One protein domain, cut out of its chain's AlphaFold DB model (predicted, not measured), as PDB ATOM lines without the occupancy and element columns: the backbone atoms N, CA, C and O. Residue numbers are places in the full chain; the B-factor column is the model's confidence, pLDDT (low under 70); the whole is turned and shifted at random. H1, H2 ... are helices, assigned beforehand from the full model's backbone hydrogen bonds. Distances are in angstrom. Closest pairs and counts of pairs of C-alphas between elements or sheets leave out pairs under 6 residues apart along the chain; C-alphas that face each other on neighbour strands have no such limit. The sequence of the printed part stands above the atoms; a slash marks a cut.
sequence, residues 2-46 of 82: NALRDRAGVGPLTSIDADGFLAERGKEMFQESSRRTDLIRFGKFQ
ATOM      1  N   ASN A   2     307.794 256.877 204.146       98.31
ATOM      2  CA  ASN A   2     309.187 256.450 203.912       98.31
ATOM      3  C   ASN A   2     309.894 257.180 202.754       98.31
ATOM      4  O   ASN A   2     311.060 257.498 202.903       98.31
ATOM      5  N   ALA A   3     309.191 257.561 201.680       98.38
ATOM      6  CA  ALA A   3     309.770 258.411 200.630       98.38
ATOM      7  C   ALA A   3     310.275 259.783 201.137       98.38
ATOM      8  O   ALA A   3     311.312 260.261 200.695       98.38
ATOM      9  N   LEU A   4     309.573 260.412 202.090       98.19
ATOM     10  CA  LEU A   4     310.005 261.685 202.689       98.19
ATOM     11  C   LEU A   4     311.156 261.477 203.676       98.19
ATOM     12  O   LEU A   4     312.073 262.292 203.727       98.19
ATOM     13  N   ARG A   5     311.116 260.373 204.433       98.38
ATOM     14  CA  ARG A   5     312.183 259.990 205.366       98.38
ATOM     15  C   ARG A   5     313.491 259.725 204.634       98.38
ATOM     16  O   ARG A   5     314.510 260.267 205.037       98.38
ATOM     17  N   ASP A   6     313.429 258.980 203.534       98.50
ATOM     18  CA  ASP A   6     314.573 258.701 202.665       98.50
ATOM     19  C   ASP A   6     315.167 259.998 202.097       98.50
ATOM     20  O   ASP A   6     316.350 260.271 202.286       98.50
ATOM     21  N   ARG A   7     314.319 260.886 201.550       98.56
ATOM     22  CA  ARG A   7     314.741 262.230 201.113       98.56
ATOM     23  C   ARG A   7     315.431 263.015 202.233       98.56
ATOM     24  O   ARG A   7     316.396 263.722 201.971       98.56
ATOM     25  N   ALA A   8     314.940 262.907 203.467       98.06
ATOM     26  CA  ALA A   8     315.493 263.584 204.641       98.06
ATOM     27  C   ALA A   8     316.700 262.861 205.285       98.06
ATOM     28  O   ALA A   8     317.192 263.323 206.314       98.06
ATOM     29  N   GLY A   9     317.172 261.736 204.732       98.12
ATOM     30  CA  GLY A   9     318.289 260.964 205.289       98.12
ATOM     31  C   GLY A   9     317.955 260.209 206.584       98.12
ATOM     32  O   GLY A   9     318.845 259.912 207.378       98.12
ATOM     33  N   VAL A  10     316.677 259.908 206.824       97.75
ATOM     34  CA  VAL A  10     316.186 259.207 208.017       97.75
ATOM     35  C   VAL A  10     315.768 257.783 207.643       97.75
ATOM     36  O   VAL A  10     315.023 257.574 206.688       97.75
ATOM     37  N   GLY A  11     316.200 256.790 208.427       98.00
ATOM     38  CA  GLY A  11     315.888 255.377 208.172       98.00
ATOM     39  C   GLY A  11     314.378 255.082 208.089       98.00
ATOM     40  O   GLY A  11     313.581 255.762 208.748       98.00
ATOM     41  N   PRO A  12     313.950 254.080 207.299       98.31
ATOM     42  CA  PRO A  12     312.536 253.795 207.067       98.31
ATOM     43  C   PRO A  12     311.829 253.298 208.335       98.31
ATOM     44  O   PRO A  12     312.435 252.668 209.200       98.31
ATOM     45  N   LEU A  13     310.524 253.552 208.429       97.75
ATOM     46  CA  LEU A  13     309.657 252.925 209.427       97.75
ATOM     47  C   LEU A  13     309.157 251.574 208.905       97.75
ATOM     48  O   LEU A  13     308.784 251.465 207.733       97.75
ATOM     49  N   THR A  14     309.109 250.572 209.783       97.81
ATOM     50  CA  THR A  14     308.543 249.238 209.503       97.81
ATOM     51  C   THR A  14     307.030 249.187 209.720       97.81
ATOM     52  O   THR A  14     306.337 248.424 209.056       97.81
ATOM     53  N   SER A  15     306.507 250.029 210.610       97.94
ATOM     54  CA  SER A  15     305.080 250.222 210.872       97.94
ATOM     55  C   SER A  15     304.806 251.673 211.252       97.94
ATOM     56  O   SER A  15     305.708 252.389 211.691       97.94
ATOM     57  N   ILE A  16     303.559 252.112 211.106       97.75
ATOM     58  CA  ILE A  16     303.135 253.451 211.510       97.75
ATOM     59  C   ILE A  16     301.678 253.426 211.969       97.75
ATOM     60  O   ILE A  16     300.834 252.806 211.324       97.75
ATOM     61  N   ASP A  17     301.397 254.101 213.076       98.19
ATOM     62  CA  ASP A  17     300.049 254.364 213.576       98.19
ATOM     63  C   ASP A  17     299.672 255.846 213.373       98.19
ATOM     64  O   ASP A  17     300.398 256.621 212.739       98.19
ATOM     65  N   ALA A  18     298.503 256.254 213.872       98.12
ATOM     66  CA  ALA A  18     298.009 257.621 213.708       98.12
ATOM     67  C   ALA A  18     298.930 258.670 214.364       98.12
ATOM     68  O   ALA A  18     299.196 259.714 213.762       98.12
ATOM     69  N   ASP A  19     299.458 258.382 215.556       97.94
ATOM     70  CA  ASP A  19     300.337 259.298 216.291       97.94
ATOM     71  C   ASP A  19     301.712 259.409 215.614       97.94
ATOM     72  O   ASP A  19     302.232 260.516 215.432       97.94
ATOM     73  N   GLY A  20     302.258 258.292 215.126       98.19
ATOM     74  CA  GLY A  20     303.456 258.267 214.295       98.19
ATOM     75  C   GLY A  20     303.282 259.077 213.011       98.19
ATOM     76  O   GLY A  20     304.140 259.893 212.670       98.19
ATOM     77  N   PHE A  21     302.146 258.939 212.323       98.38
ATOM     78  CA  PHE A  21     301.857 259.728 211.123       98.38
ATOM     79  C   PHE A  21     301.752 261.231 211.414       98.38
ATOM     80  O   PHE A  21     302.341 262.044 210.693       98.38
ATOM     81  N   LEU A  22     301.063 261.621 212.492       98.56
ATOM     82  CA  LEU A  22     300.983 263.014 212.939       98.56
ATOM     83  C   LEU A  22     302.366 263.586 213.296       98.56
ATOM     84  O   LEU A  22     302.643 264.762 213.030       98.56
ATOM     85  N   ALA A  23     303.243 262.771 213.885       98.00
ATOM     86  CA  ALA A  23     304.614 263.161 214.185       98.00
ATOM     87  C   ALA A  23     305.462 263.337 212.914       98.00
ATOM     88  O   ALA A  23     306.287 264.246 212.861       98.00
ATOM     89  N   GLU A  24     305.305 262.498 211.888       98.44
ATOM     90  CA  GLU A  24     305.990 262.675 210.594       98.44
ATOM     91  C   GLU A  24     305.525 263.954 209.888       98.44
ATOM     92  O   GLU A  24     306.364 264.739 209.451       98.44
ATOM     93  N   ARG A  25     304.214 264.230 209.870       98.06
ATOM     94  CA  ARG A  25     303.678 265.492 209.328       98.06
ATOM     95  C   ARG A  25     304.203 266.721 210.064       98.06
ATOM     96  O   ARG A  25     304.525 267.716 209.428       98.06
ATOM     97  N   GLY A  26     304.303 266.646 211.393       97.38
ATOM     98  CA  GLY A  26     304.839 267.733 212.212       97.38
ATOM     99  C   GLY A  26     306.320 268.023 211.959       97.38
ATOM    100  O   GLY A  26     306.714 269.179 212.056       97.38
ATOM    101  N   LYS A  27     307.118 266.998 211.630       97.31
ATOM    102  CA  LYS A  27     308.533 267.162 211.260       97.31
ATOM    103  C   LYS A  27     308.694 267.761 209.867       97.31
ATOM    104  O   LYS A  27     309.499 268.661 209.692       97.31
ATOM    105  N   GLU A  28     307.930 267.251 208.906       98.06
ATOM    106  CA  GLU A  28     308.033 267.660 207.505       98.06
ATOM    107  C   GLU A  28     307.547 269.096 207.278       98.06
ATOM    108  O   GLU A  28     308.237 269.870 206.636       98.06
ATOM    109  N   MET A  29     306.381 269.455 207.824       97.81
ATOM    110  CA  MET A  29     305.683 270.713 207.512       97.81
ATOM    111  C   MET A  29     305.856 271.776 208.614       97.81
ATOM    112  O   MET A  29     304.943 272.572 208.884       97.81
ATOM    113  N   PHE A  30     306.967 271.730 209.353       96.75
ATOM    114  CA  PHE A  30     307.223 272.670 210.443       96.75
ATOM    115  C   PHE A  30     307.343 274.102 209.902       96.75
ATOM    116  O   PHE A  30     307.984 274.337 208.890       96.75
ATOM    117  N   GLN A  31     306.718 275.062 210.591       96.81
ATOM    118  CA  GLN A  31     306.613 276.471 210.166       96.81
ATOM    119  C   GLN A  31     305.842 276.727 208.856       96.81
ATOM    120  O   GLN A  31     305.834 277.848 208.360       96.81
ATOM    121  N   GLU A  32     305.069 275.755 208.366       97.94
ATOM    122  CA  GLU A  32     304.270 275.900 207.136       97.94
ATOM    123  C   GLU A  32     302.755 275.992 207.397       97.94
ATOM    124  O   GLU A  32     301.928 275.611 206.574       97.94
ATOM    125  N   SER A  33     302.353 276.485 208.574       96.56
ATOM    126  CA  SER A  33     300.945 276.771 208.925       96.56
ATOM    127  C   SER A  33     299.965 275.581 208.871       96.56
ATOM    128  O   SER A  33     298.750 275.760 208.927       96.56
ATOM    129  N   SER A  34     300.464 274.345 208.837       97.19
ATOM    130  CA  SER A  34     299.651 273.117 208.786       97.19
ATOM    131  C   SER A  34     299.314 272.544 210.168       97.19
ATOM    132  O   SER A  34     298.307 271.855 210.349       97.19
ATOM    133  N   ARG A  35     300.138 272.846 211.181       97.00
ATOM    134  CA  ARG A  35     300.125 272.135 212.468       97.00
ATOM    135  C   ARG A  35     298.780 272.197 213.190       97.00
ATOM    136  O   ARG A  35     298.362 271.203 213.777       97.00
ATOM    137  N   ARG A  36     298.084 273.336 213.137       96.50
ATOM    138  CA  ARG A  36     296.789 273.518 213.812       96.50
ATOM    139  C   ARG A  36     295.721 272.562 213.283       96.50
ATOM    140  O   ARG A  36     295.051 271.905 214.075       96.50
ATOM    141  N   THR A  37     295.546 272.505 211.966       97.62
ATOM    142  CA  THR A  37     294.487 271.692 211.351       97.62
ATOM    143  C   THR A  37     294.776 270.203 211.514       97.62
ATOM    144  O   THR A  37     293.855 269.426 211.765       97.62
ATOM    145  N   ASP A  38     296.050 269.813 211.474       98.25
ATOM    146  CA  ASP A  38     296.471 268.445 211.762       98.25
ATOM    147  C   ASP A  38     296.192 268.055 213.214       98.25
ATOM    148  O   ASP A  38     295.559 267.032 213.459       98.25
ATOM    149  N   LEU A  39     296.569 268.888 214.183       97.81
ATOM    150  CA  LEU A  39     296.290 268.607 215.590       97.81
ATOM    151  C   LEU A  39     294.785 268.515 215.884       97.81
ATOM    152  O   LEU A  39     294.381 267.646 216.652       97.81
ATOM    153  N   ILE A  40     293.947 269.367 215.275       97.75
ATOM    154  CA  ILE A  40     292.483 269.287 215.440       97.75
ATOM    155  C   ILE A  40     291.957 267.961 214.884       97.75
ATOM    156  O   ILE A  40     291.209 267.271 215.571       97.75
ATOM    157  N   ARG A  41     292.370 267.580 213.667       97.75
ATOM    158  CA  ARG A  41     291.918 266.341 213.011       97.75
ATOM    159  C   ARG A  41     292.260 265.091 213.823       97.75
ATOM    160  O   ARG A  41     291.485 264.145 213.828       97.75
ATOM    161  N   PHE A  42     293.406 265.099 214.496       97.94
ATOM    162  CA  PHE A  42     293.873 263.981 215.316       97.94
ATOM    163  C   PHE A  42     293.438 264.088 216.788       97.94
ATOM    164  O   PHE A  42     293.845 263.267 217.603       97.94
ATOM    165  N   GLY A  43     292.631 265.093 217.151       96.56
ATOM    166  CA  GLY A  43     292.150 265.278 218.523       96.56
ATOM    167  C   GLY A  43     293.225 265.699 219.530       96.56
ATOM    168  O   GLY A  43     292.979 265.650 220.727       96.56
ATOM    169  N   LYS A  44     294.400 266.139 219.066       96.81
ATOM    170  CA  LYS A  44     295.561 266.509 219.898       96.81
ATOM    171  C   LYS A  44     295.699 268.019 220.113       96.81
ATOM    172  O   LYS A  44     296.590 268.472 220.821       96.81
ATOM    173  N   PHE A  45     294.853 268.847 219.488       96.75
ATOM    174  CA  PHE A  45     294.986 270.311 219.592       96.75
ATOM    175  C   PHE A  45     294.825 270.826 221.024       96.75
ATOM    176  O   PHE A  45     295.388 271.866 221.351       96.75
ATOM    177  N   GLN A  46     294.103 270.104 221.883       96.44
ATOM    178  CA  GLN A  46     293.874 270.502 223.272       96.44
ATOM    179  C   GLN A  46     294.912 269.978 224.259       96.44
ATOM    180  O   GLN A  46     294.917 270.413 225.408       96.44
TER     181      GLN A  46
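AT A GLANCE: This is residues 2 to 46 of the 82 residues of the protein "RagB/SusD family nutrient uptake outer membrane protein" of Pricia sp (UniProt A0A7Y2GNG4). Three short helices stand side by side in one flat row, H2 in the middle, with H2 and H3 folded back as a helical hairpin and H1 a little off on the other side. The printed part has 45 residues with three named helices, H1, H2, H3 along the chain, and no named strand; the class is all helix. It is only just loose, close to compact, with a radius of gyration of the C-alphas of 11.3 A, and spans 31 by 23 by 11 A.

IN THESE COORDINATES: H1 is residues 2 to 7, from C-alpha 2 at (309.187, 256.450, 203.912), 8.5 A long. H2, residues 18 to 28, is 15.5 A long. H3, residues 35 to 41, is 10.1 A long and ends with C-alpha 41 at (291.918, 266.341, 213.011).

HOW THE PARTS SIT: H1 and H2 are close but not clearly touching, the closest C-alphas, of Leu 4 and Glu 28, 7.9 A apart; they run the same way at a shallow tilt of 17 degrees. H2 and H3 only just touch, with 3 pairs of C-alphas within 8 A, the closest those of Gly 26 and Arg 35 at 6.5 A; this hairpin runs opposite ways at a shallow tilt of 18 degrees. H1 and H3 are apart. In H1, H2 and H3 every O i to N i+4 pair is within hydrogen-bond range.

THE WHOLE: The farthest C-alphas, of Gly 9 and Gln 46, are 31.8 A apart. The printed part has no cut, both links are short, and no printed residue is under 70 in pLDDT.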